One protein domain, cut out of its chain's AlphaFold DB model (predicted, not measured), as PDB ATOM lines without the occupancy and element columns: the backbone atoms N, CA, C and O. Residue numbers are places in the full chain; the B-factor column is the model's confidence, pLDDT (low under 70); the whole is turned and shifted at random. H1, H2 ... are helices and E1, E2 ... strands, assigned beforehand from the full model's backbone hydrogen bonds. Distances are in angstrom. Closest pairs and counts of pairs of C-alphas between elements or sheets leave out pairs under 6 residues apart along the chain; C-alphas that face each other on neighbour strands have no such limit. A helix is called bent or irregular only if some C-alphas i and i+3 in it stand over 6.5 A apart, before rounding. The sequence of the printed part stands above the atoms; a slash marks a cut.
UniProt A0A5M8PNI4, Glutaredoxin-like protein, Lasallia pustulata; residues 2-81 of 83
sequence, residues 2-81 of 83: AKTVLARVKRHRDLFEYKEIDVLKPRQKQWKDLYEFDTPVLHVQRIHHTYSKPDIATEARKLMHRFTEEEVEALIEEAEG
ATOM      1  N   ALA A   2     423.343 412.441 385.259       71.38
ATOM      2  CA  ALA A   2     424.063 411.196 385.595       71.38
ATOM      3  C   ALA A   2     423.457 410.362 386.749       71.38
ATOM      4  O   ALA A   2     423.230 409.164 386.606       71.38
ATOM      5  N   LYS A   3     423.126 410.992 387.886       72.56
ATOM      6  CA  LYS A   3     422.529 410.286 389.040       72.56
ATOM      7  C   LYS A   3     421.176 409.638 388.724       72.56
ATOM      8  O   LYS A   3     420.857 408.583 389.257       72.56
ATOM      9  N   THR A   4     420.380 410.267 387.859       79.31
ATOM     10  CA  THR A   4     419.055 409.768 387.468       79.31
ATOM     11  C   THR A   4     419.171 408.509 386.617       79.31
ATOM     12  O   THR A   4     418.430 407.563 386.857       79.31
ATOM     13  N   VAL A   5     420.127 408.490 385.683       80.75
ATOM     14  CA  VAL A   5     420.461 407.327 384.845       80.75
ATOM     15  C   VAL A   5     420.843 406.137 385.728       80.75
ATOM     16  O   VAL A   5     420.220 405.083 385.662       80.75
ATOM     17  N   LEU A   6     421.770 406.340 386.667       77.00
ATOM     18  CA  LEU A   6     422.220 405.286 387.584       77.00
ATOM     19  C   LEU A   6     421.098 404.767 388.494       77.00
ATOM     20  O   LEU A   6     421.009 403.571 388.754       77.00
ATOM     21  N   ALA A   7     420.203 405.648 388.950       79.19
ATOM     22  CA  ALA A   7     419.045 405.263 389.753       79.19
ATOM     23  C   ALA A   7     417.972 404.488 388.962       79.19
ATOM     24  O   ALA A   7     417.116 403.841 389.571       79.19
ATOM     25  N   ARG A   8     417.961 404.585 387.628       81.44
ATOM     26  CA  ARG A   8     417.116 403.749 386.769       81.44
ATOM     27  C   ARG A   8     417.777 402.395 386.548       81.44
ATOM     28  O   ARG A   8     417.178 401.398 386.925       81.44
ATOM     29  N   VAL A   9     419.044 402.360 386.137       77.75
ATOM     30  CA  VAL A   9     419.807 401.107 385.967       77.75
ATOM     31  C   VAL A   9     419.796 400.251 387.242       77.75
ATOM     32  O   VAL A   9     419.504 399.060 387.189       77.75
ATOM     33  N   LYS A  10     419.993 400.858 388.420       75.38
ATOM     34  CA  LYS A  10     419.941 400.152 389.715       75.38
ATOM     35  C   LYS A  10     418.559 399.574 390.057       75.38
ATOM     36  O   LYS A  10     418.470 398.656 390.859       75.38
ATOM     37  N   ARG A  11     417.473 400.106 389.487       75.88
ATOM     38  CA  ARG A  11     416.127 399.525 389.645       75.88
ATOM     39  C   ARG A  11     415.903 398.300 388.765       75.88
ATOM     40  O   ARG A  11     415.039 397.498 389.091       75.88
ATOM     41  N   HIS A  12     416.644 398.182 387.667       71.75
ATOM     42  CA  HIS A  12     416.541 397.065 386.730       71.75
ATOM     43  C   HIS A  12     417.559 395.951 387.023       71.75
ATOM     44  O   HIS A  12     417.280 394.787 386.748       71.75
ATOM     45  N   ARG A  13     418.715 396.284 387.614       66.62
ATOM     46  CA  ARG A  13     419.784 395.341 387.976       66.62
ATOM     47  C   ARG A  13     420.051 395.363 389.485       66.62
ATOM     48  O   ARG A  13     420.558 396.347 390.014       66.62
ATOM     49  N   ASP A  14     419.780 394.241 390.150       62.31
ATOM     50  CA  ASP A  14     419.901 394.074 391.610       62.31
ATOM     51  C   ASP A  14     421.317 393.666 392.097       62.31
ATOM     52  O   ASP A  14     421.557 393.567 393.296       62.31
ATOM     53  N   LEU A  15     422.281 393.425 391.198       60.53
ATOM     54  CA  LEU A  15     423.530 392.710 391.527       60.53
ATOM     55  C   LEU A  15     424.825 393.465 391.179       60.53
ATOM     56  O   LEU A  15     425.759 392.886 390.634       60.53
ATOM     57  N   PHE A  16     424.929 394.752 391.516       70.75
ATOM     58  CA  PHE A  16     426.218 395.452 391.451       70.75
ATOM     59  C   PHE A  16     426.416 396.415 392.623       70.75
ATOM     60  O   PHE A  16     425.492 397.096 393.075       70.75
ATOM     61  N   GLU A  17     427.649 396.477 393.130       74.12
ATOM     62  CA  GLU A  17     428.021 397.433 394.168       74.12
ATOM     63  C   GLU A  17     428.165 398.827 393.548       74.12
ATOM     64  O   GLU A  17     428.976 399.051 392.650       74.12
ATOM     65  N   TYR A  18     427.366 399.782 394.028       77.00
ATOM     66  CA  TYR A  18     427.430 401.173 393.590       77.00
ATOM     67  C   TYR A  18     428.099 402.043 394.653       77.00
ATOM     68  O   TYR A  18     427.627 402.108 395.792       77.00
ATOM     69  N   LYS A  19     429.158 402.762 394.266       78.50
ATOM     70  CA  LYS A  19     429.907 403.656 395.153       78.50
ATOM     71  C   LYS A  19     430.105 405.029 394.524       78.50
ATOM     72  O   LYS A  19     430.728 405.161 393.478       78.50
ATOM     73  N   GLU A  20     429.634 406.064 395.213       81.44
ATOM     74  CA  GLU A  20     429.883 407.457 394.835       81.44
ATOM     75  C   GLU A  20     431.179 407.962 395.471       81.44
ATOM     76  O   GLU A  20     431.362 407.908 396.691       81.44
ATOM     77  N   ILE A  21     432.077 408.484 394.638       79.31
ATOM     78  CA  ILE A  21     433.304 409.142 395.081       79.31
ATOM     79  C   ILE A  21     433.189 410.631 394.774       79.31
ATOM     80  O   ILE A  21     433.092 411.043 393.624       79.31
ATOM     81  N   ASP A  22     433.227 411.440 395.829       81.69
ATOM     82  CA  ASP A  22     433.345 412.886 395.704       81.69
ATOM     83  C   ASP A  22     434.819 413.255 395.512       81.69
ATOM     84  O   ASP A  22     435.606 413.248 396.466       81.69
ATOM     85  N   VAL A  23     435.185 413.533 394.261       79.88
ATOM     86  CA  VAL A  23     436.557 413.867 393.860       79.88
ATOM     87  C   VAL A  23     437.034 415.193 394.455       79.88
ATOM     88  O   VAL A  23     438.234 415.396 394.592       79.88
ATOM     89  N   LEU A  24     436.128 416.078 394.887       79.25
ATOM     90  CA  LEU A  24     436.492 417.361 395.492       79.25
ATOM     91  C   LEU A  24     436.902 417.219 396.964       79.25
ATOM     92  O   LEU A  24     437.494 418.142 397.534       79.25
ATOM     93  N   LYS A  25     436.636 416.068 397.600       83.12
ATOM     94  CA  LYS A  25     437.039 415.841 398.992       83.12
ATOM     95  C   LYS A  25     438.562 415.751 399.123       83.12
ATOM     96  O   LYS A  25     439.213 415.045 398.354       83.12
ATOM     97  N   PRO A  26     439.149 416.332 400.186       74.00
ATOM     98  CA  PRO A  26     440.603 416.368 400.377       74.00
ATOM     99  C   PRO A  26     441.249 414.978 400.514       74.00
ATOM    100  O   PRO A  26     442.428 414.811 400.219       74.00
ATOM    101  N   ARG A  27     440.479 413.953 400.909       78.62
ATOM    102  CA  ARG A  27     440.930 412.548 400.968       78.62
ATOM    103  C   ARG A  27     441.016 411.855 399.604       78.62
ATOM    104  O   ARG A  27     441.532 410.747 399.551       78.62
ATOM    105  N   GLN A  28     440.529 412.480 398.532       78.88
ATOM    106  CA  GLN A  28     440.450 411.898 397.191       78.88
ATOM    107  C   GLN A  28     441.391 412.595 396.204       78.88
ATOM    108  O   GLN A  28     441.076 412.696 395.025       78.88
ATOM    109  N   LYS A  29     442.571 413.043 396.667       76.56
ATOM    110  CA  LYS A  29     443.555 413.764 395.837       76.56
ATOM    111  C   LYS A  29     443.880 413.034 394.524       76.56
ATOM    112  O   LYS A  29     444.005 413.685 393.501       76.56
ATOM    113  N   GLN A  30     443.942 411.702 394.548       78.56
ATOM    114  CA  GLN A  30     444.193 410.879 393.360       78.56
ATOM    115  C   GLN A  30     443.081 410.983 392.300       78.56
ATOM    116  O   GLN A  30     443.373 411.004 391.114       78.56
ATOM    117  N   TRP A  31     441.815 411.062 392.716       78.12
ATOM    118  CA  TRP A  31     440.677 411.225 391.804       78.12
ATOM    119  C   TRP A  31     440.463 412.684 391.416       78.12
ATOM    120  O   TRP A  31     440.025 412.964 390.306       78.12
ATOM    121  N   LYS A  32     440.785 413.601 392.334       80.94
ATOM    122  CA  LYS A  32     440.742 415.040 392.106       80.94
ATOM    123  C   LYS A  32     441.652 415.428 390.943       80.94
ATOM    124  O   LYS A  32     441.162 415.960 389.964       80.94
ATOM    125  N   ASP A  33     442.925 415.049 391.016       81.12
ATOM    126  CA  ASP A  33     443.938 415.388 390.005       81.12
ATOM    127  C   ASP A  33     443.557 414.893 388.594       81.12
ATOM    128  O   ASP A  33     443.871 415.530 387.597       81.12
ATOM    129  N   LEU A  34     442.823 413.776 388.518       78.31
ATOM    130  CA  LEU A  34     442.395 413.162 387.259       78.31
ATOM    131  C   LEU A  34     441.065 413.699 386.718       78.31
ATOM    132  O   LEU A  34     440.884 413.729 385.505       78.31
ATOM    133  N   TYR A  35     440.111 414.035 387.592       81.19
ATOM    134  CA  TYR A  35     438.714 414.257 387.199       81.19
ATOM    135  C   TYR A  35     438.094 415.541 387.755       81.19
ATOM    136  O   TYR A  35     436.899 415.742 387.559       81.19
ATOM    137  N   GLU A  36     438.841 416.424 388.427       79.69
ATOM    138  CA  GLU A  36     438.286 417.676 388.973       79.69
ATOM    139  C   GLU A  36     437.659 418.583 387.904       79.69
ATOM    140  O   GLU A  36     436.736 419.335 388.215       79.69
ATOM    141  N   PHE A  37     438.099 418.458 386.648       76.56
ATOM    142  CA  PHE A  37     437.576 419.204 385.502       76.56
ATOM    143  C   PHE A  37     436.615 418.392 384.618       76.56
ATOM    144  O   PHE A  37     435.865 418.977 383.842       76.56
ATOM    145  N   ASP A  38     436.583 417.065 384.772       76.00
ATOM    146  CA  ASP A  38     435.894 416.134 383.864       76.00
ATOM    147  C   ASP A  38     434.688 415.427 384.508       76.00
ATOM    148  O   ASP A  38     434.198 414.411 384.012       76.00
ATOM    149  N   THR A  39     434.170 415.952 385.624       76.06
ATOM    150  CA  THR A  39     432.948 415.414 386.243       76.06
ATOM    151  C   THR A  39     431.689 415.709 385.405       76.06
ATOM    152  O   THR A  39     431.523 416.836 384.937       76.06
ATOM    153  N   PRO A  40     430.740 414.757 385.268       82.88
ATOM    154  CA  PRO A  40     430.691 413.429 385.892       82.88
ATOM    155  C   PRO A  40     431.445 412.333 385.110       82.88
ATOM    156  O   PRO A  40     431.359 412.259 383.886       82.88
ATOM    157  N   VAL A  41     432.093 411.420 385.845       83.88
ATOM    158  CA  VAL A  41     432.724 410.196 385.316       83.88
ATOM    159  C   VAL A  41     432.121 408.977 386.014       83.88
ATOM    160  O   VAL A  41     431.924 408.998 387.230       83.88
ATOM    161  N   LEU A  42     431.816 407.931 385.249       83.88
ATOM    162  CA  LEU A  42     431.366 406.637 385.754       83.88
ATOM    163  C   LEU A  42     432.426 405.581 385.459       83.88
ATOM    164  O   LEU A  42     432.821 405.423 384.308       83.88
ATOM    165  N   HIS A  43     432.827 404.829 386.480       81.56
ATOM    166  CA  HIS A  43     433.691 403.657 386.345       81.56
ATOM    167  C   HIS A  43     432.894 402.397 386.666       81.56
ATOM    168  O   HIS A  43     432.240 402.325 387.706       81.56
ATOM    169  N   VAL A  44     432.982 401.399 385.791       80.00
ATOM    170  CA  VAL A  44     432.432 400.057 385.978       80.00
ATOM    171  C   VAL A  44     433.581 399.063 385.872       80.00
ATOM    172  O   VAL A  44     434.320 399.038 384.889       80.00
ATOM    173  N   GLN A  45     433.753 398.250 386.909       73.94
ATOM    174  CA  GLN A  45     434.740 397.177 386.921       73.94
ATOM    175  C   GLN A  45     434.110 395.902 387.457       73.94
ATOM    176  O   GLN A  45     433.284 395.937 388.373       73.94
ATOM    177  N   ARG A  46     434.566 394.764 386.940       71.62
ATOM    178  CA  ARG A  46     434.264 393.471 387.540       71.62
ATOM    179  C   ARG A  46     435.105 393.309 388.800       71.62
ATOM    180  O   ARG A  46     436.333 393.298 388.738       71.62
ATOM    181  N   ILE A  47     434.454 393.181 389.950       66.00
ATOM    182  CA  ILE A  47     435.142 392.865 391.202       66.00
ATOM    183  C   ILE A  47     435.460 391.366 391.176       66.00
ATOM    184  O   ILE A  47     434.629 390.538 391.540       66.00
ATOM    185  N   HIS A  48     436.661 390.997 390.726       57.84
ATOM    186  CA  HIS A  48     437.223 389.709 391.120       57.84
ATOM    187  C   HIS A  48     437.595 389.822 392.598       57.84
ATOM    188  O   HIS A  48     438.206 390.801 393.008       57.84
ATOM    189  N   HIS A  49     437.183 388.846 393.406       50.44
ATOM    190  CA  HIS A  49     437.293 388.815 394.870       50.44
ATOM    191  C   HIS A  49     438.747 388.675 395.384       50.44
ATOM    192  O   HIS A  49     439.017 388.070 396.419       50.44
ATOM    193  N   THR A  50     439.706 389.197 394.631       42.75
ATOM    194  CA  THR A  50     441.085 389.429 395.021       42.75
ATOM    195  C   THR A  50     441.220 390.912 395.343       42.75
ATOM    196  O   THR A  50     440.638 391.768 394.691       42.75
ATOM    197  N   TYR A  51     441.975 391.214 396.391       41.12
ATOM    198  CA  TYR A  51     442.285 392.536 396.946       41.12
ATOM    199  C   TYR A  51     442.990 393.512 395.970       41.12
ATOM    200  O   TYR A  51     443.823 394.322 396.382       41.12
ATOM    201  N   SER A  52     442.710 393.456 394.669       41.88
ATOM    202  CA  SER A  52     443.199 394.426 393.707       41.88
ATOM    203  C   SER A  52     442.536 395.755 394.017       41.88
ATOM    204  O   SER A  52     441.339 395.958 393.805       41.88
ATOM    205  N   LYS A  53     443.339 396.674 394.562       48.09
ATOM    206  CA  LYS A  53     443.026 398.101 394.559       48.09
ATOM    207  C   LYS A  53     442.478 398.439 393.169       48.09
ATOM    208  O   LYS A  53     443.045 397.933 392.202       48.09
ATOM    209  N   PRO A  54     441.407 399.240 393.056       51.50
ATOM    210  CA  PRO A  54     440.943 399.722 391.765       51.50
ATOM    211  C   PRO A  54     442.102 400.498 391.134       51.50
ATOM    212  O   PRO A  54     442.350 401.652 391.483       51.50
ATOM    213  N   ASP A  55     442.893 399.822 390.305       52.53
ATOM    214  CA  ASP A  55     443.983 400.426 389.565       52.53
ATOM    215  C   ASP A  55     443.281 401.239 388.483       52.53
ATOM    216  O   ASP A  55     442.632 400.698 387.589       52.53
ATOM    217  N   ILE A  56     443.263 402.554 388.695       52.88
ATOM    218  CA  ILE A  56     442.255 403.513 388.212       52.88
ATOM    219  C   ILE A  56     442.097 403.545 386.676       52.88
ATOM    220  O   ILE A  56     441.188 404.194 386.156       52.88
ATOM    221  N   ALA A  57     442.948 402.851 385.922       50.19
ATOM    222  CA  ALA A  57     443.105 403.086 384.497       50.19
ATOM    223  C   ALA A  57     443.038 401.857 383.583       50.19
ATOM    224  O   ALA A  57     442.741 402.056 382.406       50.19
ATOM    225  N   THR A  58     443.302 400.634 384.052       49.94
ATOM    226  CA  THR A  58     443.725 399.582 383.103       49.94
ATOM    227  C   THR A  58     442.648 398.547 382.780       49.94
ATOM    228  O   THR A  58     442.569 398.102 381.640       49.94
ATOM    229  N   GLU A  59     441.776 398.207 383.733       55.88
ATOM    230  CA  GLU A  59     440.724 397.187 383.531       55.88
ATOM    231  C   GLU A  59     439.302 397.715 383.772       55.88
ATOM    232  O   GLU A  59     438.319 397.044 383.458       55.88
ATOM    233  N   ALA A  60     439.170 398.929 384.313       65.69
ATOM    234  CA  ALA A  60     437.874 399.554 384.537       65.69
ATOM    235  C   ALA A  60     437.362 400.209 383.248       65.69
ATOM    236  O   ALA A  60     438.018 401.071 382.655       65.69
ATOM    237  N   ARG A  61     436.150 399.836 382.844       79.62
ATOM    238  CA  ARG A  61     435.416 400.501 381.771       79.62
ATOM    239  C   ARG A  61     434.888 401.833 382.301       79.62
ATOM    240  O   ARG A  61     434.382 401.897 383.420       79.62
ATOM    241  N   LYS A  62     435.041 402.917 381.534       81.44
ATOM    242  CA  LYS A  62     434.690 404.269 381.993       81.44
ATOM    243  C   LYS A  62     433.875 405.047 380.968       81.44
ATOM    244  O   LYS A  62     434.185 405.004 379.782       81.44
ATOM    245  N   LEU A  63     432.892 405.798 381.456       84.06
ATOM    246  CA  LEU A  63     432.105 406.765 380.690       84.06
ATOM    247  C   LEU A  63     432.339 408.163 381.262       84.06
ATOM    248  O   LEU A  63     432.357 408.349 382.480       84.06
ATOM    249  N   MET A  64     432.528 409.150 380.392       81.88
ATOM    250  CA  MET A  64     432.888 410.519 380.767       81.88
ATOM    251  C   MET A  64     431.870 411.522 380.230       81.88
ATOM    252  O   MET A  64     431.319 411.331 379.150       81.88
ATOM    253  N   HIS A  65     431.664 412.607 380.983       74.88
ATOM    254  CA  HIS A  65     430.911 413.820 380.624       74.88
ATOM    255  C   HIS A  65     429.395 413.635 380.511       74.88
ATOM    256  O   HIS A  65     428.628 414.334 381.180       74.88
ATOM    257  N   ARG A  66     428.932 412.700 379.685       79.44
ATOM    258  CA  ARG A  66     427.514 412.402 379.491       79.44
ATOM    259  C   ARG A  66     427.368 410.954 379.061       79.44
ATOM    260  O   ARG A  66     427.994 410.541 378.102       79.44
ATOM    261  N   PHE A  67     426.516 410.232 379.769       83.31
ATOM    262  CA  PHE A  67     426.185 408.847 379.471       83.31
ATOM    263  C   PHE A  67     424.674 408.640 379.553       83.31
ATOM    264  O   PHE A  67     423.998 409.291 380.365       83.31
ATOM    265  N   THR A  68     424.148 407.766 378.702       84.69
ATOM    266  CA  THR A  68     422.749 407.314 378.716       84.69
ATOM    267  C   THR A  68     422.582 406.030 379.531       84.69
ATOM    268  O   THR A  68     423.551 405.442 379.999       84.69
ATOM    269  N   GLU A  69     421.334 405.611 379.752       84.75
ATOM    270  CA  GLU A  69     421.028 404.336 380.421       84.75
ATOM    271  C   GLU A  69     421.581 403.153 379.627       84.75
ATOM    272  O   GLU A  69     422.285 402.331 380.200       84.75
ATOM    273  N   GLU A  70     421.379 403.161 378.309       84.06
ATOM    274  CA  GLU A  70     421.864 402.133 377.386       84.06
ATOM    275  C   GLU A  70     423.392 402.004 377.423       84.06
ATOM    276  O   GLU A  70     423.916 400.896 377.480       84.06
ATOM    277  N   GLU A  71     424.121 403.127 377.453       85.38
ATOM    278  CA  GLU A  71     425.585 403.105 377.557       85.38
ATOM    279  C   GLU A  71     426.048 402.507 378.885       85.38
ATOM    280  O   GLU A  71     427.019 401.759 378.917       85.38
ATOM    281  N   VAL A  72     425.358 402.814 379.986       84.31
ATOM    282  CA  VAL A  72     425.687 402.252 381.301       84.31
ATOM    283  C   VAL A  72     425.377 400.757 381.349       84.31
ATOM    284  O   VAL A  72     426.179 399.995 381.883       84.31
ATOM    285  N   GLU A  73     424.244 400.328 380.799       83.12
ATOM    286  CA  GLU A  73     423.855 398.916 380.746       83.12
ATOM    287  C   GLU A  73     424.817 398.096 379.888       83.12
ATOM    288  O   GLU A  73     425.305 397.067 380.358       83.12
ATOM    289  N   ALA A  74     425.164 398.593 378.698       84.06
ATOM    290  CA  ALA A  74     426.157 397.974 377.827       84.06
ATOM    291  C   ALA A  74     427.518 397.856 378.529       84.06
ATOM    292  O   ALA A  74     428.138 396.796 378.504       84.06
ATOM    293  N   LEU A  75     427.952 398.902 379.241       82.75
ATOM    294  CA  LEU A  75     429.216 398.886 379.979       82.75
ATOM    295  C   LEU A  75     429.237 397.837 381.098       82.75
ATOM    296  O   LEU A  75     430.276 397.234 381.368       82.75
ATOM    297  N   ILE A  76     428.105 397.653 381.785       79.38
ATOM    298  CA  ILE A  76     427.955 396.633 382.826       79.38
ATOM    299  C   ILE A  76     427.975 395.239 382.199       79.38
ATOM    300  O   ILE A  76     428.661 394.366 382.720       79.38
ATOM    301  N   GLU A  77     427.280 395.032 381.083       81.50
ATOM    302  CA  GLU A  77     427.271 393.756 380.363       81.50
ATOM    303  C   GLU A  77     428.668 393.380 379.840       81.50
ATOM    304  O   GLU A  77     429.148 392.269 380.090       81.50
ATOM    305  N   GLU A  78     429.377 394.342 379.237       79.69
ATOM    306  CA  GLU A  78     430.780 394.198 378.835       79.69
ATOM    307  C   GLU A  78     431.680 393.842 380.027       79.69
ATOM    308  O   GLU A  78     432.577 393.006 379.909       79.69
ATOM    309  N   ALA A  79     431.460 394.472 381.187       75.38
ATOM    310  CA  ALA A  79     432.239 394.204 382.392       75.38
ATOM    311  C   ALA A  79     431.930 392.828 383.002       75.38
ATOM    312  O   ALA A  79     432.831 392.174 383.530       75.38
ATOM    313  N   GLU A  80     430.686 392.357 382.931       73.88
ATOM    314  CA  GLU A  80     430.308 391.012 383.375       73.88
ATOM    315  C   GLU A  80     430.868 389.911 382.465       73.88
ATOM    316  O   GLU A  80     431.116 388.796 382.935       73.88
ATOM    317  N   GLY A  81     431.167 390.238 381.206       65.12
ATOM    318  CA  GLY A  81     431.737 389.310 380.235       65.12
ATOM    319  C   GLY A  81     430.697 388.404 379.574       65.12
ATOM    320  O   GLY A  81     431.041 387.287 379.192       65.12
TER     321      GLY A  81
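AT A GLANCE: This is residues 2 to 81 of the 83 residues of the protein "Glutaredoxin-like protein" of Lasallia pustulata (UniProt A0A5M8PNI4). A short two-stranded hairpin, E1 and E2, stands in the middle, with helices H1 and H3 at one side of it, where residues 69 to 73 of H3 pack on H1 at a steep tilt, and H2 at the opposite end. The long link of residues 13 to 25 crosses from the H1 side over to H2, and in the long loop between the two strands residues 48 to 53 stick out. The printed part has 80 residues, with three named helices and two named strands in the order H1, H2, E1, E2, H3. The sheet is E1 - E2, antiparallel, and the class is mostly helix. The whole is compact, with a radius of gyration of the C-alphas of 12.9 A and spans of 34 by 30 by 18 A.

IN THESE COORDINATES: Strand E1 is residues 41 to 44, 10.2 A from first to last C-alpha, and strand E2 is residues 61 to 64, 10.4 A. H3, the longest helix by residues, is residues 69 to 80, 16.5 A, and ends at C-alpha 80 at (430.308, 391.012, 383.375). H1 is residues 2 to 12, 16.0 A, and begins at C-alpha 2 at (424.063, 411.196, 385.595). H2 is residues 26 to 35, 13.5 A, and is irregular: C-alphas 27 and 30 are 8.4 A apart.

HOW THE PARTS SIT: E1 and E2 form a hairpin, antiparallel at 165 degrees between their directions. Across it N 42 and O 63 are 2.9 A apart and N 44 and O 61 are 2.8 A apart, both within hydrogen-bond range. The closest C-alphas of E2 and H3 are those of Arg 61 and Leu 75, 6.7 A apart; those of E1 and H3 are Val 44 and Ile 76, 6.5 A apart. H3 touches H1 with residues 69 to 73 alone, the closest C-alphas being those of Val 5 and Glu 69, 5.4 A apart. Their lines stand at a steep tilt of 61 degrees, the same way. The closest C-alphas of H2 and E1 are those of Tyr 35 and Val 41, 7.5 A apart. H2 touches no helix, and it is apart from E2. H1 is apart from E1 and E2. Every O i to N i+4 pair is within hydrogen-bond range in H3, against 6 of 7 in H1 and 3 of 6 in H2.

THE WHOLE: The two C-alphas farthest apart are those of Pro 26 and Gly 81, at 34.9 A. The printed part has no cut. The links H1 to H2, 13 residues, and E1 to E2, 16 residues, are long; H2 to E1 and E2 to H3 are tight. Residues 48 to 53 stand free. The mean pLDDT of the printed part is 73.6, and residues 13 to 15, 47 to 60 and 81 are under 70.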